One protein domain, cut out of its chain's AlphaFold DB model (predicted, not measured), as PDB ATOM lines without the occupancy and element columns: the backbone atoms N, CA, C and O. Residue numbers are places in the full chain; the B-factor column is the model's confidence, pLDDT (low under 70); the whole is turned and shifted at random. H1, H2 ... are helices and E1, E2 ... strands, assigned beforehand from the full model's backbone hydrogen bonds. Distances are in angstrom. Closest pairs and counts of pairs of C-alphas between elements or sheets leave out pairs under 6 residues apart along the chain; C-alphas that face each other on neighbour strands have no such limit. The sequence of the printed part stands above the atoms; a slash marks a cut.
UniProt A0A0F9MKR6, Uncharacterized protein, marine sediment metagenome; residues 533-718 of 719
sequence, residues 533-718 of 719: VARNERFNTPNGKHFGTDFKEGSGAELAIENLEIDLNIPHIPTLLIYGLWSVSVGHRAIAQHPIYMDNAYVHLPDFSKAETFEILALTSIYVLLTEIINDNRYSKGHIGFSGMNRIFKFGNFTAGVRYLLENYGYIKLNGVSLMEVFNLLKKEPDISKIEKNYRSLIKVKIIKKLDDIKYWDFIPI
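AT A GLANCE: This is residues 533 to 718 of the 719 residues of an uncharacterized protein of marine sediment metagenome (UniProt A0A0F9MKR6). The long helix H2 runs through the middle of a rounded body, with H1 crossing it, H3 at a slant to it and H5 side by side with it. The hairpin of E2 and E3 lies near residues 621 to 629 of H2, with H4 nearby; long loops, among them residues 533 to 555, 559 to 574 and 587 to 610, fill much of the other end of the longest axis, where E4 lies. The 186 printed residues hold five named helices and four named strands, in the order E1 H1 H2 E2 E3 H3 H4 H5 E4; the one sheet, E2 - E3, is antiparallel. The class is mostly helix, though named elements hold only 83 of the residues. The whole is compact, with a radius of gyration of the C-alphas of 15.8 A and spans of 49 by 38 by 31 A.

IN THESE COORDINATES: E1 is residues 556 to 558, and its C-alpha 556 is at (56.757, -47.373, -40.931). H1, residues 575 to 586, is 17.0 A long. H2, residues 611 to 630, is 28.8 A long and begins with C-alpha 611 at (54.704, -24.587, -24.264). E2 is residues 640 to 643, and E3 is residues 648 to 651. H3, residues 655 to 665, is 15.2 A long; H4, residues 675 to 684, 14.3 A; H5, residues 695 to 709, 20.8 A. E4, residues 715 to 718, ends with C-alpha 718 at (68.893, -29.646, -44.338).

HOW THE PARTS SIT: H2 is the hub, touching four helices; the helix packing is part aligned, part crossed. H2 and H5 touch at a shallow tilt of 22 degrees, opposite ways; their closest C-alphas, Ile 616 and Ile 703, are 5.7 A apart. With residues 616 to 621 alone H2 touches H1, about perpendicular at 79 degrees; their closest C-alphas, Leu 581 and Leu 617, are 6.2 A apart. With residues 614 to 621 alone H2 touches H3 at a steep tilt of 55 degrees, opposite ways; their closest C-alphas, Ala 618 and Leu 661, are 5.3 A apart. H2 and H4 only just touch, with 3 pairs of C-alphas within 8 A, the closest being Ile 622 and Phe 679 at 7.0 A. In the hairpin of E2 and E3, N 641 and O 650 are within hydrogen-bond range at 2.9 A, as are N 648 and O 643 at 2.9 A. E1 and E4 pair with no named strand, but residues 533 to 534 pair antiparallel with residues 556 to 557 of E1. In H1, H2, H3, H4 and H5 every O i to N i+4 pair is within hydrogen-bond range.

THE WHOLE: The two C-alphas farthest apart, Met 645 and Ile 718, are 49.1 A apart. The printed part has no cut. The links E1 to H1 and H1 to H2 are long. The mean pLDDT of the printed part is 87.9; residues 542 to 543 and 551 to 556 are under 70.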
ATOM      1  N   VAL A 533      54.251 -45.881 -36.341       82.81
ATOM      2  CA  VAL A 533      53.846 -44.793 -37.244       82.81
ATOM      3  C   VAL A 533      54.577 -44.904 -38.579       82.81
ATOM      4  O   VAL A 533      55.727 -45.344 -38.669       82.81
ATOM      5  N   ALA A 534      53.884 -44.513 -39.647       79.06
ATOM      6  CA  ALA A 534      54.440 -44.510 -40.990       79.06
ATOM      7  C   ALA A 534      55.683 -43.611 -41.111       79.06
ATOM      8  O   ALA A 534      55.803 -42.584 -40.438       79.06
ATOM      9  N   ARG A 535      56.588 -43.971 -42.032       76.25
ATOM     10  CA  ARG A 535      57.876 -43.284 -42.215       76.25
ATOM     11  C   ARG A 535      57.704 -41.785 -42.442       76.25
ATOM     12  O   ARG A 535      56.875 -41.399 -43.267       76.25
ATOM     13  N   ASN A 536      58.477 -40.941 -41.754       78.94
ATOM     14  CA  ASN A 536      58.350 -39.481 -41.817       78.94
ATOM     15  C   ASN A 536      59.680 -38.720 -41.830       78.94
ATOM     16  O   ASN A 536      59.903 -37.797 -41.060       78.94
ATOM     17  N   GLU A 537      60.564 -39.073 -42.753       80.56
ATOM     18  CA  GLU A 537      61.822 -38.337 -42.928       80.56
ATOM     19  C   GLU A 537      61.635 -37.027 -43.689       80.56
ATOM     20  O   GLU A 537      62.414 -36.100 -43.515       80.56
ATOM     21  N   ARG A 538      60.624 -36.958 -44.563       84.56
ATOM     22  CA  ARG A 538      60.397 -35.832 -45.475       84.56
ATOM     23  C   ARG A 538      58.955 -35.368 -45.456       84.56
ATOM     24  O   ARG A 538      58.038 -36.200 -45.365       84.56
ATOM     25  N   PHE A 539      58.773 -34.073 -45.703       84.06
ATOM     26  CA  PHE A 539      57.468 -33.424 -45.828       84.06
ATOM     27  C   PHE A 539      56.586 -34.013 -46.926       84.06
ATOM     28  O   PHE A 539      55.389 -33.794 -46.889       84.06
ATOM     29  N   ASN A 540      57.122 -34.802 -47.865       77.69
ATOM     30  CA  ASN A 540      56.373 -35.338 -49.007       77.69
ATOM     31  C   ASN A 540      56.324 -36.874 -49.120       77.69
ATOM     32  O   ASN A 540      56.072 -37.434 -50.188       77.69
ATOM     33  N   THR A 541      56.559 -37.582 -48.014       76.00
ATOM     34  CA  THR A 541      56.526 -39.053 -47.987       76.00
ATOM     35  C   THR A 541      55.169 -39.615 -48.480       76.00
ATOM     36  O   THR A 541      54.121 -39.194 -47.999       76.00
ATOM     37  N   PRO A 542      55.118 -40.606 -49.393       65.94
ATOM     38  CA  PRO A 542      53.854 -41.068 -49.993       65.94
ATOM     39  C   PRO A 542      52.919 -41.834 -49.036       65.94
ATOM     40  O   PRO A 542      51.734 -42.002 -49.338       65.94
ATOM     41  N   ASN A 543      53.427 -42.284 -47.888       69.38
ATOM     42  CA  ASN A 543      52.674 -43.076 -46.916       69.38
ATOM     43  C   ASN A 543      51.772 -42.175 -46.058       69.38
ATOM     44  O   ASN A 543      52.193 -41.103 -45.625       69.38
ATOM     45  N   GLY A 544      50.531 -42.606 -45.811       70.94
ATOM     46  CA  GLY A 544      49.614 -41.890 -44.916       70.94
ATOM     47  C   GLY A 544      50.122 -41.881 -43.471       70.94
ATOM     48  O   GLY A 544      50.752 -42.843 -43.042       70.94
ATOM     49  N   LYS A 545      49.844 -40.807 -42.725       81.88
ATOM     50  CA  LYS A 545      50.352 -40.597 -41.359       81.88
ATOM     51  C   LYS A 545      49.283 -40.939 -40.332       81.88
ATOM     52  O   LYS A 545      48.312 -40.207 -40.180       81.88
ATOM     53  N   HIS A 546      49.446 -42.073 -39.667       83.69
ATOM     54  CA  HIS A 546      48.583 -42.516 -38.576       83.69
ATOM     55  C   HIS A 546      49.343 -43.495 -37.681       83.69
ATOM     56  O   HIS A 546      50.328 -44.100 -38.111       83.69
ATOM     57  N   PHE A 547      48.853 -43.649 -36.453       87.81
ATOM     58  CA  PHE A 547      49.226 -44.760 -35.589       87.81
ATOM     59  C   PHE A 547      48.516 -46.014 -36.081       87.81
ATOM     60  O   PHE A 547      47.320 -45.969 -36.366       87.81
ATOM     61  N   GLY A 548      49.239 -47.122 -36.178       83.19
ATOM     62  CA  GLY A 548      48.641 -48.381 -36.591       83.19
ATOM     63  C   GLY A 548      49.425 -49.604 -36.154       83.19
ATOM     64  O   GLY A 548      50.475 -49.496 -35.516       83.19
ATOM     65  N   THR A 549      48.892 -50.765 -36.512       77.88
ATOM     66  CA  THR A 549      49.549 -52.066 -36.356       77.88
ATOM     67  C   THR A 549      49.681 -52.763 -37.715       77.88
ATOM     68  O   THR A 549      48.997 -52.413 -38.675       77.88
ATOM     69  N   ASP A 550      50.598 -53.729 -37.820       71.88
ATOM     70  CA  ASP A 550      50.827 -54.546 -39.026       71.88
ATOM     71  C   ASP A 550      51.235 -53.767 -40.296       71.88
ATOM     72  O   ASP A 550      50.775 -54.028 -41.413       71.88
ATOM     73  N   PHE A 551      52.156 -52.814 -40.141       69.56
ATOM     74  CA  PHE A 551      52.774 -52.110 -41.264       69.56
ATOM     75  C   PHE A 551      53.557 -53.069 -42.177       69.56
ATOM     76  O   PHE A 551      54.383 -53.859 -41.721       69.56
ATOM     77  N   LYS A 552      53.340 -52.964 -43.496       65.56
ATOM     78  CA  LYS A 552      54.166 -53.647 -44.508       65.56
ATOM     79  C   LYS A 552      55.635 -53.229 -44.380       65.56
ATOM     80  O   LYS A 552      55.930 -52.122 -43.921       65.56
ATOM     81  N   GLU A 553      56.544 -54.073 -44.858       59.56
ATOM     82  CA  GLU A 553      57.977 -53.777 -44.889       59.56
ATOM     83  C   GLU A 553      58.276 -52.381 -45.471       59.56
ATOM     84  O   GLU A 553      57.771 -52.004 -46.532       59.56
ATOM     85  N   GLY A 554      59.062 -51.583 -44.739       59.81
ATOM     86  CA  GLY A 554      59.458 -50.230 -45.140       59.81
ATOM     87  C   GLY A 554      58.356 -49.164 -45.080       59.81
ATOM     88  O   GLY A 554      58.607 -48.020 -45.468       59.81
ATOM     89  N   SER A 555      57.147 -49.494 -44.608       62.69
ATOM     90  CA  SER A 555      56.034 -48.533 -44.553       62.69
ATOM     91  C   SER A 555      55.990 -47.688 -43.271       62.69
ATOM     92  O   SER A 555      55.414 -46.597 -43.300       62.69
ATOM     93  N   GLY A 556      56.677 -48.101 -42.200       67.31
ATOM     94  CA  GLY A 556      56.757 -47.373 -40.931       67.31
ATOM     95  C   GLY A 556      57.788 -47.942 -39.959       67.31
ATOM     96  O   GLY A 556      58.516 -48.871 -40.306       67.31
ATOM     97  N   ALA A 557      57.845 -47.367 -38.759       71.06
ATOM     98  CA  ALA A 557      58.656 -47.847 -37.644       71.06
ATOM     99  C   ALA A 557      57.789 -48.111 -36.415       71.06
ATOM    100  O   ALA A 557      56.815 -47.401 -36.154       71.06
ATOM    101  N   GLU A 558      58.157 -49.153 -35.676       78.31
ATOM    102  CA  GLU A 558      57.609 -49.451 -34.357       78.31
ATOM    103  C   GLU A 558      58.020 -48.342 -33.380       78.31
ATOM    104  O   GLU A 558      59.144 -47.839 -33.427       78.31
ATOM    105  N   LEU A 559      57.121 -47.926 -32.496       82.06
ATOM    106  CA  LEU A 559      57.464 -47.008 -31.416       82.06
ATOM    107  C   LEU A 559      58.059 -47.830 -30.269       82.06
ATOM    108  O   LEU A 559      57.361 -48.178 -29.321       82.06
ATOM    109  N   ALA A 560      59.341 -48.169 -30.391       79.88
ATOM    110  CA  ALA A 560      60.090 -48.987 -29.439       79.88
ATOM    111  C   ALA A 560      61.454 -48.352 -29.128       79.88
ATOM    112  O   ALA A 560      62.012 -47.657 -29.980       79.88
ATOM    113  N   ILE A 561      61.964 -48.558 -27.907       82.62
ATOM    114  CA  ILE A 561      63.152 -47.859 -27.376       82.62
ATOM    115  C   ILE A 561      64.380 -48.161 -28.231       82.62
ATOM    116  O   ILE A 561      65.206 -47.286 -28.452       82.62
ATOM    117  N   GLU A 562      64.451 -49.364 -28.792       82.69
ATOM    118  CA  GLU A 562      65.532 -49.799 -29.667       82.69
ATOM    119  C   GLU A 562      65.643 -48.941 -30.926       82.69
ATOM    120  O   GLU A 562      66.717 -48.903 -31.508       82.69
ATOM    121  N   ASN A 563      64.568 -48.251 -31.333       79.69
ATOM    122  CA  ASN A 563      64.567 -47.372 -32.502       79.69
ATOM    123  C   ASN A 563      65.104 -45.956 -32.210       79.69
ATOM    124  O   ASN A 563      65.235 -45.145 -33.129       79.69
ATOM    125  N   LEU A 564      65.365 -45.630 -30.944       87.00
ATOM    126  CA  LEU A 564      65.735 -44.291 -30.503       87.00
ATOM    127  C   LEU A 564      67.240 -44.046 -30.657       87.00
ATOM    128  O   LEU A 564      68.047 -44.777 -30.094       87.00
ATOM    129  N   GLU A 565      67.612 -42.997 -31.391       89.25
ATOM    130  CA  GLU A 565      69.014 -42.561 -31.517       89.25
ATOM    131  C   GLU A 565      69.325 -41.388 -30.581       89.25
ATOM    132  O   GLU A 565      70.434 -41.283 -30.062       89.25
ATOM    133  N   ILE A 566      68.336 -40.520 -30.341       89.88
ATOM    134  CA  ILE A 566      68.466 -39.349 -29.470       89.88
ATOM    135  C   ILE A 566      67.305 -39.327 -28.482       89.88
ATOM    136  O   ILE A 566      66.154 -39.112 -28.877       89.88
ATOM    137  N   ASP A 567      67.619 -39.489 -27.196       91.38
ATOM    138  CA  ASP A 567      66.650 -39.312 -26.121       91.38
ATOM    139  C   ASP A 567      66.379 -37.825 -25.849       91.38
ATOM    140  O   ASP A 567      67.302 -37.032 -25.666       91.38
ATOM    141  N   LEU A 568      65.098 -37.446 -25.836       91.69
ATOM    142  CA  LEU A 568      64.658 -36.067 -25.625       91.69
ATOM    143  C   LEU A 568      64.549 -35.706 -24.138       91.69
ATOM    144  O   LEU A 568      64.449 -34.523 -23.826       91.69
ATOM    145  N   ASN A 569      64.564 -36.697 -23.234       91.69
ATOM    146  CA  ASN A 569      64.523 -36.511 -21.776       91.69
ATOM    147  C   ASN A 569      63.390 -35.586 -21.282       91.69
ATOM    148  O   ASN A 569      63.561 -34.823 -20.332       91.69
ATOM    149  N   ILE A 570      62.216 -35.645 -21.917       93.56
ATOM    150  CA  ILE A 570      61.053 -34.860 -21.493       93.56
ATOM    151  C   ILE A 570      60.368 -35.560 -20.305       93.56
ATOM    152  O   ILE A 570      59.935 -36.707 -20.450       93.56
ATOM    153  N   PRO A 571      60.215 -34.898 -19.140       91.12
ATOM    154  CA  PRO A 571      59.597 -35.510 -17.966       91.12
ATOM    155  C   PRO A 571      58.203 -36.073 -18.259       91.12
ATOM    156  O   PRO A 571      57.381 -35.423 -18.903       91.12
ATOM    157  N   HIS A 572      57.933 -37.285 -17.767       93.19
ATOM    158  CA  HIS A 572      56.640 -37.986 -17.852       93.19
ATOM    159  C   HIS A 572      56.122 -38.321 -19.264       93.19
ATOM    160  O   HIS A 572      55.101 -39.002 -19.391       93.19
ATOM    161  N   ILE A 573      56.819 -37.911 -20.328       95.12
ATOM    162  CA  ILE A 573      56.417 -38.150 -21.714       95.12
ATOM    163  C   ILE A 573      57.465 -39.049 -22.374       95.12
ATOM    164  O   ILE A 573      58.574 -38.595 -22.646       95.12
ATOM    165  N   PRO A 574      57.131 -40.315 -22.691       93.75
ATOM    166  CA  PRO A 574      58.059 -41.198 -23.381       93.75
ATOM    167  C   PRO A 574      58.511 -40.589 -24.708       93.75
ATOM    168  O   PRO A 574      57.680 -40.212 -25.536       93.75
ATOM    169  N   THR A 575      59.816 -40.568 -24.956       93.88
ATOM    170  CA  THR A 575      60.398 -39.974 -26.165       93.88
ATOM    171  C   THR A 575      59.789 -40.537 -27.459       93.88
ATOM    172  O   THR A 575      59.489 -39.799 -28.398       93.88
ATOM    173  N   LEU A 576      59.474 -41.833 -27.483       90.38
ATOM    174  CA  LEU A 576      58.794 -42.494 -28.604       90.38
ATOM    175  C   LEU A 576      57.412 -41.901 -28.910       90.38
ATOM    176  O   LEU A 576      57.040 -41.772 -30.076       90.38
ATOM    177  N   LEU A 577      56.653 -41.510 -27.880       93.00
ATOM    178  CA  LEU A 577      55.355 -40.862 -28.061       93.00
ATOM    179  C   LEU A 577      55.523 -39.521 -28.786       93.00
ATOM    180  O   LEU A 577      54.736 -39.217 -29.682       93.00
ATOM    181  N   ILE A 578      56.568 -38.755 -28.456       94.25
ATOM    182  CA  ILE A 578      56.871 -37.469 -29.096       94.25
ATOM    183  C   ILE A 578      57.175 -37.670 -30.581       94.25
ATOM    184  O   ILE A 578      56.516 -37.052 -31.418       94.25
ATOM    185  N   TYR A 579      58.099 -38.574 -30.924       91.00
ATOM    186  CA  TYR A 579      58.411 -38.884 -32.326       91.00
ATOM    187  C   TYR A 579      57.167 -39.359 -33.096       91.00
ATOM    188  O   TYR A 579      56.921 -38.917 -34.223       91.00
ATOM    189  N   GLY A 580      56.338 -40.201 -32.469       89.94
ATOM    190  CA  GLY A 580      55.085 -40.697 -33.033       89.94
ATOM    191  C   GLY A 580      54.066 -39.594 -33.330       89.94
ATOM    192  O   GLY A 580      53.583 -39.472 -34.458       89.94
ATOM    193  N   LEU A 581      53.748 -38.764 -32.334       93.75
ATOM    194  CA  LEU A 581      52.779 -37.672 -32.469       93.75
ATOM    195  C   LEU A 581      53.292 -36.582 -33.416       93.75
ATOM    196  O   LEU A 581      52.549 -36.120 -34.286       93.75
ATOM    197  N   TRP A 582      54.570 -36.210 -33.326       93.06
ATOM    198  CA  TRP A 582      55.146 -35.213 -34.228       93.06
ATOM    199  C   TRP A 582      55.123 -35.692 -35.684       93.06
ATOM    200  O   TRP A 582      54.764 -34.942 -36.592       93.06
ATOM    201  N   SER A 583      55.379 -36.985 -35.912       88.50
ATOM    202  CA  SER A 583      55.273 -37.605 -37.235       88.50
ATOM    203  C   SER A 583      53.879 -37.453 -37.867       88.50
ATOM    204  O   SER A 583      53.749 -37.176 -39.065       88.50
ATOM    205  N   VAL A 584      52.829 -37.569 -37.050       90.56
ATOM    206  CA  VAL A 584      51.429 -37.372 -37.463       90.56
ATOM    207  C   VAL A 584      51.063 -35.893 -37.626       90.56
ATOM    208  O   VAL A 584      50.106 -35.581 -38.337       90.56
ATOM    209  N   SER A 585      51.829 -34.980 -37.030       92.75
ATOM    210  CA  SER A 585      51.549 -33.541 -37.043       92.75
ATOM    211  C   SER A 585      51.972 -32.864 -38.350       92.75
ATOM    212  O   SER A 585      51.150 -32.186 -38.964       92.75
ATOM    213  N   VAL A 586      53.216 -33.073 -38.810       88.94
ATOM    214  CA  VAL A 586      53.872 -32.171 -39.791       88.94
ATOM    215  C   VAL A 586      54.277 -32.792 -41.141       88.94
ATOM    216  O   VAL A 586      54.728 -32.078 -42.027       88.94
ATOM    217  N   GLY A 587      54.131 -34.104 -41.353       80.31
ATOM    218  CA  GLY A 587      54.508 -34.773 -42.614       80.31
ATOM    219  C   GLY A 587      53.546 -34.616 -43.814       80.31
ATOM    220  O   GLY A 587      52.489 -33.995 -43.758       80.31
ATOM    221  N   HIS A 588      53.857 -35.276 -44.933       73.69
ATOM    222  CA  HIS A 588      52.933 -35.366 -46.077       73.69
ATOM    223  C   HIS A 588      51.666 -36.116 -45.688       73.69
ATOM    224  O   HIS A 588      51.766 -37.215 -45.141       73.69
ATOM    225  N   ARG A 589      50.484 -35.584 -46.021       76.00
ATOM    226  CA  ARG A 589      49.196 -36.162 -45.582       76.00
ATOM    227  C   ARG A 589      49.085 -36.283 -44.047       76.00
ATOM    228  O   ARG A 589      48.276 -37.078 -43.572       76.00
ATOM    229  N   ALA A 590      49.891 -35.530 -43.296       84.31
ATOM    230  CA  ALA A 590      49.734 -35.322 -41.861       84.31
ATOM    231  C   ALA A 590      48.559 -34.377 -41.573       84.31
ATOM    232  O   ALA A 590      47.831 -33.965 -42.484       84.31
ATOM    233  N   ILE A 591      48.362 -34.050 -40.295       87.56
ATOM    234  CA  ILE A 591      47.313 -33.121 -39.867       87.56
ATOM    235  C   ILE A 591      47.535 -31.743 -40.495       87.56
ATOM    236  O   ILE A 591      46.627 -31.211 -41.143       87.56
ATOM    237  N   ALA A 592      48.733 -31.183 -40.325       86.31
ATOM    238  CA  ALA A 592      49.071 -29.873 -40.848       86.31
ATOM    239  C   ALA A 592      49.360 -29.926 -42.353       86.31
ATOM    240  O   ALA A 592      49.883 -30.906 -42.889       86.31
ATOM    241  N   GLN A 593      49.012 -28.846 -43.048       82.62
ATOM    242  CA  GLN A 593      49.453 -28.629 -44.420       82.62
ATOM    243  C   GLN A 593      50.724 -27.786 -44.368       82.62
ATOM    244  O   GLN A 593      50.682 -26.665 -43.879       82.62
ATOM    245  N   HIS A 594      51.837 -28.335 -44.849       84.31
ATOM    246  CA  HIS A 594      53.089 -27.591 -44.953       84.31
ATOM    247  C   HIS A 594      53.057 -26.650 -46.174       84.31
ATOM    248  O   HIS A 594      52.383 -26.960 -47.170       84.31
ATOM    249  N   PRO A 595      53.811 -25.537 -46.153       86.31
ATOM    250  CA  PRO A 595      53.962 -24.678 -47.321       86.31
ATOM    251  C   PRO A 595      54.523 -25.421 -48.542       86.31
ATOM    252  O   PRO A 595      55.239 -26.421 -48.422       86.31
ATOM    253  N   ILE A 596      54.215 -24.917 -49.743       83.00
ATOM    254  CA  ILE A 596      54.639 -25.523 -51.020       83.00
ATOM    255  C   ILE A 596      56.168 -25.590 -51.123       83.00
ATOM    256  O   ILE A 596      56.706 -26.607 -51.556       83.00
ATOM    257  N   TYR A 597      56.869 -24.549 -50.669       86.25
ATOM    258  CA  TYR A 597      58.330 -24.454 -50.708       86.25
ATOM    259  C   TYR A 597      59.066 -25.498 -49.850       86.25
ATOM    260  O   TYR A 597      60.274 -25.663 -49.996       86.25
ATOM    261  N   MET A 598      58.349 -26.250 -49.007       86.12
ATOM    262  CA  MET A 598      58.911 -27.332 -48.193       86.12
ATOM    263  C   MET A 598      58.780 -28.727 -48.806       86.12
ATOM    264  O   MET A 598      59.291 -29.696 -48.243       86.12
ATOM    265  N   ASP A 599      58.098 -28.893 -49.942       81.19
ATOM    266  CA  ASP A 599      57.987 -30.218 -50.559       81.19
ATOM    267  C   ASP A 599      59.378 -30.752 -50.964       81.19
ATOM    268  O   ASP A 599      60.170 -30.088 -51.632       81.19
ATOM    269  N   ASN A 600      59.668 -31.990 -50.552       78.56
ATOM    270  CA  ASN A 600      60.979 -32.666 -50.546       78.56
ATOM    271  C   ASN A 600      61.966 -32.273 -49.432       78.56
ATOM    272  O   ASN A 600      63.000 -32.939 -49.334       78.56
ATOM    273  N   ALA A 601      61.676 -31.280 -48.587       85.62
ATOM    274  CA  ALA A 601      62.503 -30.996 -47.415       85.62
ATOM    275  C   ALA A 601      62.305 -32.042 -46.304       85.62
ATOM    276  O   ALA A 601      61.331 -32.812 -46.307       85.62
ATOM    277  N   TYR A 602      63.274 -32.120 -45.391       86.56
ATOM    278  CA  TYR A 602      63.243 -33.062 -44.274       86.56
ATOM    279  C   TYR A 602      62.302 -32.586 -43.168       86.56
ATOM    280  O   TYR A 602      62.075 -31.398 -43.022       86.56
ATOM    281  N   VAL A 603      61.749 -33.503 -42.380       88.88
ATOM    282  CA  VAL A 603      60.994 -33.125 -41.177       88.88
ATOM    283  C   VAL A 603      61.973 -32.915 -40.028       88.88
ATOM    284  O   VAL A 603      62.850 -33.754 -39.809       88.88
ATOM    285  N   HIS A 604      61.804 -31.829 -39.277       90.19
ATOM    286  CA  HIS A 604      62.646 -31.502 -38.128       90.19
ATOM    287  C   HIS A 604      61.883 -31.519 -36.806       90.19
ATOM    288  O   HIS A 604      60.653 -31.377 -36.776       90.19
ATOM    289  N   LEU A 605      62.626 -31.712 -35.717       90.31
ATOM    290  CA  LEU A 605      62.097 -31.573 -34.368       90.31
ATOM    291  C   LEU A 605      61.788 -30.093 -34.072       90.31
ATOM    292  O   LEU A 605      62.475 -29.202 -34.587       90.31
ATOM    293  N   PRO A 606      60.727 -29.818 -33.297       91.62
ATOM    294  CA  PRO A 606      60.416 -28.477 -32.830       91.62
ATOM    295  C   PRO A 606      61.323 -28.079 -31.664       91.62
ATOM    296  O   PRO A 606      62.057 -28.891 -31.102       91.62
ATOM    297  N   ASP A 607      61.214 -26.816 -31.275       90.50
ATOM    298  CA  ASP A 607      61.771 -26.325 -30.024       90.50
ATOM    299  C   ASP A 607      60.893 -26.780 -28.844       90.50
ATOM    300  O   ASP A 607      59.766 -26.307 -28.671       90.50
ATOM    301  N   PHE A 608      61.399 -27.723 -28.047       91.88
ATOM    302  CA  PHE A 608      60.699 -28.267 -26.876       91.88
ATOM    303  C   PHE A 608      60.723 -27.339 -25.653       91.88
ATOM    304  O   PHE A 608      60.104 -27.671 -24.649       91.88
ATOM    305  N   SER A 609      61.386 -26.179 -25.714       90.06
ATOM    306  CA  SER A 609      61.279 -25.160 -24.656       90.06
ATOM    307  C   SER A 609      59.957 -24.383 -24.707       90.06
ATOM    308  O   SER A 609      59.563 -23.758 -23.725       90.06
ATOM    309  N   LYS A 610      59.247 -24.439 -25.841       92.00
ATOM    310  CA  LYS A 610      57.981 -23.732 -26.057       92.00
ATOM    311  C   LYS A 610      56.793 -24.553 -25.567       92.00
ATOM    312  O   LYS A 610      56.612 -25.698 -25.988       92.00
ATOM    313  N   ALA A 611      55.933 -23.952 -24.743       93.12
ATOM    314  CA  ALA A 611      54.704 -24.587 -24.264       93.12
ATOM    315  C   ALA A 611      53.791 -25.012 -25.430       93.12
ATOM    316  O   ALA A 611      53.189 -26.087 -25.406       93.12
ATOM    317  N   GLU A 612      53.775 -24.217 -26.499       95.62
ATOM    318  CA  GLU A 612      53.009 -24.447 -27.720       95.62
ATOM    319  C   GLU A 612      53.356 -25.767 -28.408       95.62
ATOM    320  O   GLU A 612      52.487 -26.397 -29.017       95.62
ATOM    321  N   THR A 613      54.600 -26.231 -28.273       96.31
ATOM    322  CA  THR A 613      55.020 -27.538 -28.782       96.31
ATOM    323  C   THR A 613      54.251 -28.660 -28.084       96.31
ATOM    324  O   THR A 613      53.719 -29.554 -28.746       96.31
ATOM    325  N   PHE A 614      54.114 -28.602 -26.759       97.12
ATOM    326  CA  PHE A 614      53.354 -29.597 -25.994       97.12
ATOM    327  C   PHE A 614      51.846 -29.474 -26.208       97.12
ATOM    328  O   PHE A 614      51.147 -30.486 -26.294       97.12
ATOM    329  N   GLU A 615      51.346 -28.255 -26.399       97.56
ATOM    330  CA  GLU A 615      49.959 -28.021 -26.796       97.56
ATOM    331  C   GLU A 615      49.630 -28.673 -28.156       97.56
ATOM    332  O   GLU A 615      48.564 -29.276 -28.314       97.56
ATOM    333  N   ILE A 616      50.549 -28.621 -29.133       97.94
ATOM    334  CA  ILE A 616      50.416 -29.338 -30.415       97.94
ATOM    335  C   ILE A 616      50.380 -30.856 -30.191       97.94
ATOM    336  O   ILE A 616      49.557 -31.543 -30.805       97.94
ATOM    337  N   LEU A 617      51.225 -31.399 -29.308       97.62
ATOM    338  CA  LEU A 617      51.234 -32.833 -28.983       97.62
ATOM    339  C   LEU A 617      49.921 -33.282 -28.318       97.62
ATOM    340  O   LEU A 617      49.382 -34.338 -28.669       97.62
ATOM    341  N   ALA A 618      49.358 -32.475 -27.414       97.88
ATOM    342  CA  ALA A 618      48.067 -32.747 -26.782       97.88
ATOM    343  C   ALA A 618      46.923 -32.740 -27.810       97.88
ATOM    344  O   ALA A 618      46.160 -33.707 -27.908       97.88
ATOM    345  N   LEU A 619      46.853 -31.701 -28.653       97.88
ATOM    346  CA  LEU A 619      45.898 -31.610 -29.765       97.88
ATOM    347  C   LEU A 619      46.006 -32.821 -30.700       97.88
ATOM    348  O   LEU A 619      44.998 -33.424 -31.076       97.88
ATOM    349  N   THR A 620      47.232 -33.218 -31.036       97.06
ATOM    350  CA  THR A 620      47.500 -34.368 -31.906       97.06
ATOM    351  C   THR A 620      47.055 -35.678 -31.266       97.06
ATOM    352  O   THR A 620      46.492 -36.528 -31.954       97.06
ATOM    353  N   SER A 621      47.220 -35.827 -29.951       96.88
ATOM    354  CA  SER A 621      46.756 -37.007 -29.210       96.88
ATOM    355  C   SER A 621      45.240 -37.195 -29.331       96.88
ATOM    356  O   SER A 621      44.779 -38.290 -29.661       96.88
ATOM    357  N   ILE A 622      44.455 -36.124 -29.157       96.12
ATOM    358  CA  ILE A 622      42.996 -36.184 -29.348       96.12
ATOM    359  C   ILE A 622      42.622 -36.376 -30.812       96.12
ATOM    360  O   ILE A 622      41.691 -37.123 -31.103       96.12
ATOM    361  N   TYR A 623      43.350 -35.772 -31.753       95.00
ATOM    362  CA  TYR A 623      43.112 -36.026 -33.173       95.00
ATOM    363  C   TYR A 623      43.286 -37.510 -33.524       95.00
ATOM    364  O   TYR A 623      42.461 -38.069 -34.254       95.00
ATOM    365  N   VAL A 624      44.337 -38.157 -33.009       94.06
ATOM    366  CA  VAL A 624      44.583 -39.594 -33.205       94.06
ATOM    367  C   VAL A 624      43.466 -40.420 -32.564       94.06
ATOM    368  O   VAL A 624      42.911 -41.287 -33.234       94.06
ATOM    369  N   LEU A 625      43.070 -40.103 -31.327       94.06
ATOM    370  CA  LEU A 625      41.962 -40.769 -30.634       94.06
ATOM    371  C   LEU A 625      40.638 -40.653 -31.408       94.06
ATOM    372  O   LEU A 625      39.985 -41.661 -31.663       94.06
ATOM    373  N   LEU A 626      40.267 -39.445 -31.843       91.69
ATOM    374  CA  LEU A 626      39.085 -39.195 -32.674       91.69
ATOM    375  C   LEU A 626      39.144 -39.961 -33.993       91.69
ATOM    376  O   LEU A 626      38.138 -40.502 -34.442       91.69
ATOM    377  N   THR A 627      40.312 -39.981 -34.635       90.19
ATOM    378  CA  THR A 627      40.506 -40.693 -35.902       90.19
ATOM    379  C   THR A 627      40.281 -42.186 -35.722       90.19
ATOM    380  O   THR A 627      39.647 -42.798 -36.576       90.19
ATOM    381  N   GLU A 628      40.760 -42.760 -34.624       89.12
ATOM    382  CA  GLU A 628      40.580 -44.178 -34.340       89.12
ATOM    383  C   GLU A 628      39.120 -44.510 -33.997       89.12
ATOM    384  O   GLU A 628      38.559 -45.430 -34.583       89.12
ATOM    385  N   ILE A 629      38.470 -43.704 -33.150       88.38
ATOM    386  CA  ILE A 629      37.056 -43.882 -32.781       88.38
ATOM    387  C   ILE A 629      36.147 -43.765 -34.010       88.38
ATOM    388  O   ILE A 629      35.349 -44.656 -34.269       88.38
ATOM    389  N   ILE A 630      36.289 -42.700 -34.808       86.50
ATOM    390  CA  ILE A 630      35.439 -42.457 -35.988       86.50
ATOM    391  C   ILE A 630      35.615 -43.546 -37.052       86.50
ATOM    392  O   ILE A 630      34.670 -43.860 -37.772       86.50
ATOM    393  N   ASN A 631      36.813 -44.120 -37.167       84.81
ATOM    394  CA  ASN A 631      37.082 -45.207 -38.104       84.81
ATOM    395  C   ASN A 631      36.879 -46.593 -37.484       84.81
ATOM    396  O   ASN A 631      37.419 -47.553 -38.026       84.81
ATOM    397  N   ASP A 632      36.130 -46.708 -36.386       83.00
ATOM    398  CA  ASP A 632      35.790 -47.981 -35.744       83.00
ATOM    399  C   ASP A 632      37.026 -48.842 -35.413       83.00
ATOM    400  O   ASP A 632      37.137 -50.017 -35.756       83.00
ATOM    401  N   ASN A 633      38.028 -48.204 -34.806       80.06
ATOM    402  CA  ASN A 633      39.274 -48.817 -34.346       80.06
ATOM    403  C   ASN A 633      40.074 -49.590 -35.419       80.06
ATOM    404  O   ASN A 633      40.796 -50.548 -35.118       80.06
ATOM    405  N   ARG A 634      39.942 -49.191 -36.692       81.00
ATOM    406  CA  ARG A 634      40.547 -49.904 -37.828       81.00
ATOM    407  C   ARG A 634      42.070 -49.838 -37.879       81.00
ATOM    408  O   ARG A 634      42.679 -50.806 -38.329       81.00
ATOM    409  N   TYR A 635      42.692 -48.722 -37.492       82.06
ATOM    410  CA  TYR A 635      44.126 -48.530 -37.740       82.06
ATOM    411  C   TYR A 635      44.982 -49.136 -36.637       82.06
ATOM    412  O   TYR A 635      45.929 -49.869 -36.921       82.06
ATOM    413  N   SER A 636      44.640 -48.857 -35.381       86.44
ATOM    414  CA  SER A 636      45.353 -49.382 -34.218       86.44
ATOM    415  C   SER A 636      44.801 -50.721 -33.738       86.44
ATOM    416  O   SER A 636      45.316 -51.247 -32.762       86.44
ATOM    417  N   LYS A 637      43.760 -51.282 -34.373       85.88
ATOM    418  CA  LYS A 637      43.088 -52.525 -33.941       85.88
ATOM    419  C   LYS A 637      42.636 -52.468 -32.478       85.88
ATOM    420  O   LYS A 637      42.722 -53.446 -31.739       85.88
ATOM    421  N   GLY A 638      42.183 -51.288 -32.056       86.25
ATOM    422  CA  GLY A 638      41.713 -51.033 -30.700       86.25
ATOM    423  C   GLY A 638      42.820 -50.887 -29.656       86.25
ATOM    424  O   GLY A 638      42.523 -50.993 -28.470       86.25
ATOM    425  N   HIS A 639      44.079 -50.640 -30.021       88.50
ATOM    426  CA  HIS A 639      45.119 -50.281 -29.043       88.50
ATOM    427  C   HIS A 639      45.019 -48.824 -28.562       88.50
ATOM    428  O   HIS A 639      45.497 -48.503 -27.472       88.50
ATOM    429  N   ILE A 640      44.367 -47.958 -29.336       92.69
ATOM    430  CA  ILE A 640      44.022 -46.581 -28.977       92.69
ATOM    431  C   ILE A 640      42.499 -46.495 -28.841       92.69
ATOM    432  O   ILE A 640      41.783 -46.997 -29.698       92.69
ATOM    433  N   GLY A 641      41.993 -45.903 -27.758       92.81
ATOM    434  CA  GLY A 641      40.553 -45.782 -27.523       92.81
ATOM    435  C   GLY A 641      40.165 -45.983 -26.064       92.81
ATOM    436  O   GLY A 641      40.892 -45.610 -25.143       92.81
ATOM    437  N   PHE A 642      39.012 -46.615 -25.859       92.62
ATOM    438  CA  PHE A 642      38.481 -46.950 -24.541       92.62
ATOM    439  C   PHE A 642      38.179 -48.451 -24.465       92.62
ATOM    440  O   PHE A 642      37.752 -49.045 -25.453       92.62
ATOM    441  N   SER A 643      38.440 -49.091 -23.323       88.69
ATOM    442  CA  SER A 643      38.201 -50.529 -23.118       88.69
ATOM    443  C   SER A 643      37.225 -50.820 -21.983       88.69
ATOM    444  O   SER A 643      37.291 -50.185 -20.927       88.69
ATOM    445  N   GLY A 644      36.398 -51.849 -22.184       85.00
ATOM    446  CA  GLY A 644      35.437 -52.350 -21.202       85.00
ATOM    447  C   GLY A 644      34.253 -51.407 -20.967       85.00
ATOM    448  O   GLY A 644      34.227 -50.283 -21.465       85.00
ATOM    449  N   MET A 645      33.288 -51.861 -20.163       83.38
ATOM    450  CA  MET A 645      32.105 -51.067 -19.795       83.38
ATOM    451  C   MET A 645      32.476 -49.780 -19.045       83.38
ATOM    452  O   MET A 645      31.863 -48.741 -19.256       83.38
ATOM    453  N   ASN A 646      33.563 -49.811 -18.266       85.50
ATOM    454  CA  ASN A 646      34.090 -48.646 -17.543       85.50
ATOM    455  C   ASN A 646      34.864 -47.661 -18.434       85.50
ATOM    456  O   ASN A 646      35.366 -46.648 -17.942       85.50
ATOM    457  N   ARG A 647      35.012 -47.969 -19.730       90.12
ATOM    458  CA  ARG A 647      35.665 -47.119 -20.733       90.12
ATOM    459  C   ARG A 647      37.014 -46.582 -20.277       90.12
ATOM    460  O   ARG A 647      37.288 -45.379 -20.281       90.12
ATOM    461  N   ILE A 648      37.876 -47.506 -19.877       92.88
ATOM    462  CA  ILE A 648      39.232 -47.195 -19.435       92.88
ATOM    463  C   ILE A 648      40.022 -46.699 -20.646       92.88
ATOM    464  O   ILE A 648      40.086 -47.379 -21.669       92.88
ATOM    465  N   PHE A 649      40.593 -45.499 -20.542       95.06
ATOM    466  CA  PHE A 649      41.389 -44.911 -21.616       95.06
ATOM    467  C   PHE A 649      42.682 -45.698 -21.839       95.06
ATOM    468  O   PHE A 649      43.409 -45.961 -20.875       95.06
ATOM    469  N   LYS A 650      42.966 -46.007 -23.108       93.25
ATOM    470  CA  LYS A 650      44.181 -46.673 -23.581       93.25
ATOM    471  C   LYS A 650      44.767 -45.961 -24.800       93.25
ATOM    472  O   LYS A 650      44.049 -45.539 -25.706       93.25
ATOM    473  N   PHE A 651      46.090 -45.877 -24.829       92.81
ATOM    474  CA  PHE A 651      46.894 -45.403 -25.955       92.81
ATOM    475  C   PHE A 651      48.146 -46.288 -26.078       92.81
ATOM    476  O   PHE A 651      49.283 -45.833 -25.953       92.81
ATOM    477  N   GLY A 652      47.930 -47.602 -26.195       87.75
ATOM    478  CA  GLY A 652      48.984 -48.611 -26.053       87.75
ATOM    479  C   GLY A 652      49.826 -48.405 -24.785       87.75
ATOM    480  O   GLY A 652      49.311 -48.011 -23.733       87.75
ATOM    481  N   ASN A 653      51.142 -48.590 -24.914       86.12
ATOM    482  CA  ASN A 653      52.113 -48.389 -23.830       86.12
ATOM    483  C   ASN A 653      52.355 -46.906 -23.481       86.12
ATOM    484  O   ASN A 653      53.112 -46.605 -22.565       86.12
ATOM    485  N   PHE A 654      51.705 -45.967 -24.179       92.88
ATOM    486  CA  PHE A 654      51.906 -44.523 -24.004       92.88
ATOM    487  C   PHE A 654      50.761 -43.833 -23.255       92.88
ATOM    488  O   PHE A 654      50.720 -42.606 -23.174       92.88
ATOM    489  N   THR A 655      49.833 -44.611 -22.692       94.31
ATOM    490  CA  THR A 655      48.637 -44.102 -22.002       94.31
ATOM    491  C   THR A 655      48.975 -43.056 -20.934       94.31
ATOM    492  O   THR A 655      48.317 -42.021 -20.882       94.31
ATOM    493  N   ALA A 656      50.005 -43.293 -20.113       95.25
ATOM    494  CA  ALA A 656      50.421 -42.358 -19.065       95.25
ATOM    495  C   ALA A 656      50.918 -41.019 -19.637       95.25
ATOM    496  O   ALA A 656      50.476 -39.966 -19.190       95.25
ATOM    497  N   GLY A 657      51.753 -41.051 -20.683       96.50
ATOM    498  CA  GLY A 657      52.258 -39.838 -21.333       96.50
ATOM    499  C   GLY A 657      51.153 -39.019 -22.006       96.50
ATOM    500  O   GLY A 657      51.147 -37.796 -21.916       96.50
ATOM    501  N   VAL A 658      50.166 -39.680 -22.626       97.31
ATOM    502  CA  VAL A 658      49.004 -38.972 -23.193       97.31
ATOM    503  C   VAL A 658      48.124 -38.374 -22.096       97.31
ATOM    504  O   VAL A 658      47.667 -37.246 -22.251       97.31
ATOM    505  N   ARG A 659      47.904 -39.075 -20.974       97.31
ATOM    506  CA  ARG A 659      47.185 -38.489 -19.827       97.31
ATOM    507  C   ARG A 659      47.898 -37.254 -19.303       97.31
ATOM    508  O   ARG A 659      47.254 -36.222 -19.186       97.31
ATOM    509  N   TYR A 660      49.214 -37.331 -19.116       97.69
ATOM    510  CA  TYR A 660      50.019 -36.189 -18.696       97.69
ATOM    511  C   TYR A 660      49.864 -34.994 -19.652       97.69
ATOM    512  O   TYR A 660      49.619 -33.875 -19.204       97.69
ATOM    513  N   LEU A 661      49.927 -35.223 -20.972       97.75
ATOM    514  CA  LEU A 661      49.690 -34.177 -21.975       97.75
ATOM    515  C   LEU A 661      48.297 -33.544 -21.841       97.75
ATOM    516  O   LEU A 661      48.163 -32.328 -21.938       97.75
ATOM    517  N   LEU A 662      47.258 -34.348 -21.620       97.25
ATOM    518  CA  LEU A 662      45.893 -33.841 -21.475       97.25
ATOM    519  C   LEU A 662      45.685 -33.117 -20.142       97.25
ATOM    520  O   LEU A 662      45.033 -32.084 -20.116       97.25
ATOM    521  N   GLU A 663      46.235 -33.613 -19.044       96.56
ATOM    522  CA  GLU A 663      46.097 -32.989 -17.725       96.56
ATOM    523  C   GLU A 663      46.786 -31.621 -17.675       96.56
ATOM    524  O   GLU A 663      46.226 -30.675 -17.127       96.56
ATOM    525  N   ASN A 664      47.949 -31.488 -18.320       96.69
ATOM    526  CA  ASN A 664      48.732 -30.251 -18.293       96.69
ATOM    527  C   ASN A 664      48.389 -29.277 -19.427       96.69
ATOM    528  O   ASN A 664      48.513 -28.072 -19.240       96.69
ATOM    529  N   TYR A 665      47.940 -29.765 -20.589       96.88
ATOM    530  CA  TYR A 665      47.684 -28.939 -21.782       96.88
ATOM    531  C   TYR A 665      46.259 -29.092 -22.338       96.88
ATOM    532  O   TYR A 665      45.924 -28.571 -23.399       96.88
ATOM    533  N   GLY A 666      45.372 -29.788 -21.625       95.06
ATOM    534  CA  GLY A 666      43.981 -30.004 -22.032       95.06
ATOM    535  C   GLY A 666      43.083 -28.774 -21.910       95.06
ATOM    536  O   GLY A 666      41.945 -28.813 -22.373       95.06
ATOM    537  N   TYR A 667      43.581 -27.677 -21.334       96.06
ATOM    538  CA  TYR A 667      42.864 -26.405 -21.211       96.06
ATOM    539  C   TYR A 667      42.651 -25.691 -22.559       96.06
ATOM    540  O   TYR A 667      41.849 -24.759 -22.647       96.06
ATOM    541  N   ILE A 668      43.353 -26.109 -23.622       95.50
ATOM    542  CA  ILE A 668      43.251 -25.506 -24.957       95.50
ATOM    543  C   ILE A 668      41.809 -25.578 -25.456       95.50
ATOM    544  O   ILE A 668      41.246 -26.661 -25.597       95.50
ATOM    545  N   LYS A 669      41.239 -24.422 -25.802       93.75
ATOM    546  CA  LYS A 669      39.864 -24.325 -26.301       93.75
ATOM    547  C   LYS A 669      39.757 -24.502 -27.821       93.75
ATOM    548  O   LYS A 669      40.496 -23.877 -28.594       93.75
ATOM    549  N   LEU A 670      38.764 -25.294 -28.218       90.25
ATOM    550  CA  LEU A 670      38.212 -25.510 -29.551       90.25
ATOM    551  C   LEU A 670      36.792 -24.918 -29.557       90.25
ATOM    552  O   LEU A 670      35.871 -25.524 -29.023       90.25
ATOM    553  N   ASN A 671      36.617 -23.709 -30.101       85.62
ATOM    554  CA  ASN A 671      35.325 -22.998 -30.108       85.62
ATOM    555  C   ASN A 671      34.628 -22.942 -28.732       85.62
ATOM    556  O   ASN A 671      33.439 -23.202 -28.608       85.62
ATOM    557  N   GLY A 672      35.387 -22.615 -27.685       88.50
ATOM    558  CA  GLY A 672      34.867 -22.492 -26.318       88.50
ATOM    559  C   GLY A 672      34.970 -23.765 -25.475       88.50
ATOM    560  O   GLY A 672      35.093 -23.635 -24.261       88.50
ATOM    561  N   VAL A 673      35.038 -24.950 -26.095       92.38
ATOM    562  CA  VAL A 673      35.175 -26.250 -25.410       92.38
ATOM    563  C   VAL A 673      36.649 -26.627 -25.279       92.38
ATOM    564  O   VAL A 673      37.388 -26.618 -26.261       92.38
ATOM    565  N   SER A 674      37.110 -26.951 -24.078       96.12
ATOM    566  CA  SER A 674      38.481 -27.398 -23.826       96.12
ATOM    567  C   SER A 674      38.749 -28.795 -24.393       96.12
ATOM    568  O   SER A 674      37.862 -29.637 -24.537       96.12
ATOM    569  N   LEU A 675      40.012 -29.077 -24.689       95.19
ATOM    570  CA  LEU A 675      40.448 -30.380 -25.175       95.19
ATOM    571  C   LEU A 675      40.158 -31.505 -24.163       95.19
ATOM    572  O   LEU A 675      39.820 -32.622 -24.560       95.19
ATOM    573  N   MET A 676      40.237 -31.200 -22.865       96.62
ATOM    574  CA  MET A 676      39.858 -32.118 -21.789       96.62
ATOM    575  C   MET A 676      38.348 -32.399 -21.768       96.62
ATOM    576  O   MET A 676      37.937 -33.542 -21.568       96.62
ATOM    577  N   GLU A 677      37.502 -31.398 -22.020       95.06
ATOM    578  CA  GLU A 677      36.054 -31.608 -22.159       95.06
ATOM    579  C   GLU A 677      35.732 -32.496 -23.364       95.06
ATOM    580  O   GLU A 677      34.936 -33.427 -23.233       95.06
ATOM    581  N   VAL A 678      36.416 -32.295 -24.497       94.06
ATOM    582  CA  VAL A 678      36.300 -33.193 -25.658       94.06
ATOM    583  C   VAL A 678      36.720 -34.615 -25.284       94.06
ATOM    584  O   VAL A 678      35.987 -35.560 -25.562       94.06
ATOM    585  N   PHE A 679      37.854 -34.799 -24.606       95.69
ATOM    586  CA  PHE A 679      38.286 -36.118 -24.132       95.69
ATOM    587  C   PHE A 679      37.238 -36.789 -23.229       95.69
ATOM    588  O   PHE A 679      36.915 -37.965 -23.413       95.69
ATOM    589  N   ASN A 680      36.671 -36.042 -22.282       94.56
ATOM    590  CA  ASN A 680      35.655 -36.544 -21.361       94.56
ATOM    591  C   ASN A 680      34.345 -36.897 -22.074       94.56
ATOM    592  O   ASN A 680      33.731 -37.911 -21.738       94.56
ATOM    593  N   LEU A 681      33.943 -36.118 -23.081       92.12
ATOM    594  CA  LEU A 681      32.819 -36.445 -23.955       92.12
ATOM    595  C   LEU A 681      33.074 -37.766 -24.689       92.12
ATOM    596  O   LEU A 681      32.253 -38.677 -24.612       92.12
ATOM    597  N   LEU A 682      34.246 -37.912 -25.317       91.19
ATOM    598  CA  LEU A 682      34.642 -39.145 -26.008       91.19
ATOM    599  C   LEU A 682      34.684 -40.352 -25.077       91.19
ATOM    600  O   LEU A 682      34.417 -41.467 -25.512       91.19
ATOM    601  N   LYS A 683      35.026 -40.154 -23.803       92.38
ATOM    602  CA  LYS A 683      35.011 -41.213 -22.796       92.38
ATOM    603  C   LYS A 683      33.591 -41.595 -22.379       92.38
ATOM    604  O   LYS A 683      33.366 -42.764 -22.095       92.38
ATOM    605  N   LYS A 684      32.652 -40.649 -22.314       90.38
ATOM    606  CA  LYS A 684      31.276 -40.891 -21.849       90.38
ATOM    607  C   LYS A 684      30.347 -41.404 -22.949       90.38
ATOM    608  O   LYS A 684      29.483 -42.216 -22.649       90.38
ATOM    609  N   GLU A 685      30.538 -40.977 -24.195       87.12
ATOM    610  CA  GLU A 685      29.603 -41.237 -25.296       87.12
ATOM    611  C   GLU A 685      30.024 -42.454 -26.146       87.12
ATOM    612  O   GLU A 685      31.080 -42.425 -26.792       87.12
ATOM    613  N   PRO A 686      29.324 -43.607 -26.074       79.25
ATOM    614  CA  PRO A 686      29.645 -44.800 -26.877       79.25
ATOM    615  C   PRO A 686      29.166 -44.704 -28.312       79.25
ATOM    616  O   PRO A 686      29.751 -45.345 -29.183       79.25
ATOM    617  N   ASP A 687      28.144 -43.893 -28.563       82.81
ATOM    618  CA  ASP A 687      27.616 -43.715 -29.897       82.81
ATOM    619  C   ASP A 687      28.437 -42.675 -30.664       82.81
ATOM    620  O   ASP A 687      28.340 -41.465 -30.455       82.81
ATOM    621  N   ILE A 688      29.243 -43.164 -31.608       79.19
ATOM    622  CA  ILE A 688      30.103 -42.338 -32.463       79.19
ATOM    623  C   ILE A 688      29.286 -41.295 -33.242       79.19
ATOM    624  O   ILE A 688      29.803 -40.221 -33.548       79.19
ATOM    625  N   SER A 689      28.013 -41.576 -33.548       80.50
ATOM    626  CA  SER A 689      27.153 -40.650 -34.293       80.50
ATOM    627  C   SER A 689      26.854 -39.357 -33.526       80.50
ATOM    628  O   SER A 689      26.600 -38.329 -34.156       80.50
ATOM    629  N   LYS A 690      26.965 -39.390 -32.191       80.81
ATOM    630  CA  LYS A 690      26.756 -38.248 -31.288       80.81
ATOM    631  C   LYS A 690      28.025 -37.435 -31.030       80.81
ATOM    632  O   LYS A 690      27.965 -36.375 -30.412       80.81
ATOM    633  N   ILE A 691      29.178 -37.898 -31.510       80.75
ATOM    634  CA  ILE A 691      30.426 -37.138 -31.449       80.75
ATOM    635  C   ILE A 691      30.401 -36.079 -32.553       80.75
ATOM    636  O   ILE A 691      30.242 -36.394 -33.735       80.75
ATOM    637  N   GLU A 692      30.610 -34.813 -32.186       80.12
ATOM    638  CA  GLU A 692      30.646 -33.724 -33.160       80.12
ATOM    639  C   GLU A 692      31.759 -33.953 -34.195       80.12
ATOM    640  O   GLU A 692      32.961 -33.933 -33.903       80.12
ATOM    641  N   LYS A 693      31.353 -34.146 -35.454       74.44
ATOM    642  CA  LYS A 693      32.267 -34.473 -36.560       74.44
ATOM    643  C   LYS A 693      33.283 -33.359 -36.843       74.44
ATOM    644  O   LYS A 693      34.349 -33.628 -37.403       74.44
ATOM    645  N   ASN A 694      32.991 -32.126 -36.425       87.56
ATOM    646  CA  ASN A 694      33.832 -30.958 -36.673       87.56
ATOM    647  C   ASN A 694      35.070 -30.869 -35.774       87.56
ATOM    648  O   ASN A 694      36.020 -30.187 -36.164       87.56
ATOM    649  N   TYR A 695      35.145 -31.592 -34.646       90.25
ATOM    650  CA  TYR A 695      36.307 -31.508 -33.749       90.25
ATOM    651  C   TYR A 695      37.635 -31.803 -34.455       90.25
ATOM    652  O   TYR A 695      38.617 -31.095 -34.240       90.25
ATOM    653  N   ARG A 696      37.674 -32.782 -35.370       89.25
ATOM    654  CA  ARG A 696      38.888 -33.076 -36.159       89.25
ATOM    655  C   ARG A 696      39.324 -31.894 -37.024       89.25
ATOM    656  O   ARG A 696      40.522 -31.653 -37.161       89.25
ATOM    657  N   SER A 697      38.365 -31.173 -37.601       91.12
ATOM    658  CA  SER A 697      38.631 -29.982 -38.410       91.12
ATOM    659  C   SER A 697      39.153 -28.835 -37.541       91.12
ATOM    660  O   SER A 697      40.187 -28.246 -37.852       91.12
ATOM    661  N   LEU A 698      38.509 -28.586 -36.396       93.44
ATOM    662  CA  LEU A 698      38.908 -27.541 -35.448       93.44
ATOM    663  C   LEU A 698      40.309 -27.781 -34.873       93.44
ATOM    664  O   LEU A 698      41.133 -26.868 -34.851       93.44
ATOM    665  N   ILE A 699      40.611 -29.020 -34.473       94.69
ATOM    666  CA  ILE A 699      41.941 -29.406 -33.985       94.69
ATOM    667  C   ILE A 699      42.998 -29.173 -35.063       94.69
ATOM    668  O   ILE A 699      44.050 -28.605 -34.781       94.69
ATOM    669  N   LYS A 700      42.711 -29.564 -36.310       93.56
ATOM    670  CA  LYS A 700      43.627 -29.345 -37.430       93.56
ATOM    671  C   LYS A 700      43.939 -27.861 -37.632       93.56
ATOM    672  O   LYS A 700      45.109 -27.513 -37.763       93.56
ATOM    673  N   VAL A 701      42.921 -26.998 -37.634       93.62
ATOM    674  CA  VAL A 701      43.110 -25.540 -37.750       93.62
ATOM    675  C   VAL A 701      43.961 -25.009 -36.593       93.62
ATOM    676  O   VAL A 701      44.878 -24.222 -36.815       93.62
ATOM    677  N   LYS A 702      43.717 -25.486 -35.365       95.12
ATOM    678  CA  LYS A 702      44.479 -25.071 -34.181       95.12
ATOM    679  C   LYS A 702      45.946 -25.509 -34.233       95.12
ATOM    680  O   LYS A 702      46.810 -24.712 -33.884       95.12
ATOM    681  N   ILE A 703      46.225 -26.736 -34.683       95.75
ATOM    682  CA  ILE A 703      47.596 -27.243 -34.868       95.75
ATOM    683  C   ILE A 703      48.345 -26.394 -35.895       95.75
ATOM    684  O   ILE A 703      49.468 -25.989 -35.625       95.75
ATOM    685  N   ILE A 704      47.723 -26.089 -37.042       93.88
ATOM    686  CA  ILE A 704      48.344 -25.247 -38.078       93.88
ATOM    687  C   ILE A 704      48.702 -23.877 -37.501       93.88
ATOM    688  O   ILE A 704      49.859 -23.481 -37.587       93.88
ATOM    689  N   LYS A 705      47.754 -23.224 -36.816       94.00
ATOM    690  CA  LYS A 705      48.001 -21.929 -36.175       94.00
ATOM    691  C   LYS A 705      49.171 -21.984 -35.188       94.00
ATOM    692  O   LYS A 705      50.048 -21.138 -35.245       94.00
ATOM    693  N   LYS A 706      49.225 -22.990 -34.310       95.12
ATOM    694  CA  LYS A 706      50.321 -23.105 -33.335       95.12
ATOM    695  C   LYS A 706      51.677 -23.378 -33.991       95.12
ATOM    696  O   LYS A 706      52.692 -22.911 -33.490       95.12
ATOM    697  N   LEU A 707      51.707 -24.113 -35.106       94.75
ATOM    698  CA  LEU A 707      52.930 -24.307 -35.892       94.75
ATOM    699  C   LEU A 707      53.418 -22.985 -36.508       94.75
ATOM    700  O   LEU A 707      54.627 -22.746 -36.523       94.75
ATOM    701  N   ASP A 708      52.499 -22.121 -36.953       91.56
ATOM    702  CA  ASP A 708      52.818 -20.755 -37.388       91.56
ATOM    703  C   ASP A 708      53.335 -19.907 -36.209       91.56
ATOM    704  O   ASP A 708      54.383 -19.274 -36.327       91.56
ATOM    705  N   ASP A 709      52.662 -19.955 -35.052       92.56
ATOM    706  CA  ASP A 709      53.018 -19.182 -33.850       92.56
ATOM    707  C   ASP A 709      54.452 -19.495 -33.373       92.56
ATOM    708  O   ASP A 709      55.222 -18.593 -33.032       92.56
ATOM    709  N   ILE A 710      54.869 -20.770 -33.412       93.12
ATOM    710  CA  ILE A 710      56.242 -21.162 -33.048       93.12
ATOM    711  C   ILE A 710      57.266 -20.964 -34.168       93.12
ATOM    712  O   ILE A 710      58.442 -21.278 -33.944       93.12
ATOM    713  N   LYS A 711      56.846 -20.444 -35.332       91.06
ATOM    714  CA  LYS A 711      57.672 -20.252 -36.535       91.06
ATOM    715  C   LYS A 711      58.260 -21.553 -37.079       91.06
ATOM    716  O   LYS A 711      59.386 -21.585 -37.575       91.06
ATOM    717  N   TYR A 712      57.503 -22.650 -36.980       91.75
ATOM    718  CA  TYR A 712      57.956 -23.957 -37.465       91.75
ATOM    719  C   TYR A 712      58.226 -23.927 -38.977       91.75
ATOM    720  O   TYR A 712      59.155 -24.571 -39.455       91.75
ATOM    721  N   TRP A 713      57.451 -23.136 -39.728       89.19
ATOM    722  CA  TRP A 713      57.503 -23.089 -41.190       89.19
ATOM    723  C   TRP A 713      58.442 -22.029 -41.794       89.19
ATOM    724  O   TRP A 713      58.484 -21.863 -43.018       89.19
ATOM    725  N   ASP A 714      59.197 -21.304 -40.975       87.44
ATOM    726  CA  ASP A 714      60.013 -20.180 -41.453       87.44
ATOM    727  C   ASP A 714      61.291 -20.633 -42.188       87.44
ATOM    728  O   ASP A 714      61.974 -19.827 -42.823       87.44
ATOM    729  N   PHE A 715      61.643 -21.921 -42.122       83.25
ATOM    730  CA  PHE A 715      62.936 -22.421 -42.594       83.25
ATOM    731  C   PHE A 715      62.816 -23.758 -43.328       83.25
ATOM    732  O   PHE A 715      61.970 -24.589 -43.007       83.25
ATOM    733  N   ILE A 716      63.700 -23.988 -44.302       87.88
ATOM    734  CA  ILE A 716      63.834 -25.282 -44.981       87.88
ATOM    735  C   ILE A 716      64.984 -26.040 -44.307       87.88
ATOM    736  O   ILE A 716      66.141 -25.622 -44.413       87.88
ATOM    737  N   PRO A 717      64.717 -27.148 -43.604       87.44
ATOM    738  CA  PRO A 717      65.770 -27.881 -42.919       87.44
ATOM    739  C   PRO A 717      66.623 -28.709 -43.895       87.44
ATOM    740  O   PRO A 717      66.110 -29.281 -44.867       87.44
ATOM    741  N   ILE A 718      67.921 -28.820 -43.601       84.25
ATOM    742  CA  ILE A 718      68.893 -29.646 -44.338       84.25
ATOM    743  C   ILE A 718      69.378 -30.849 -43.494       84.25
ATOM    744  O   ILE A 718      69.465 -30.715 -42.272       84.25
TER     745      ILE A 718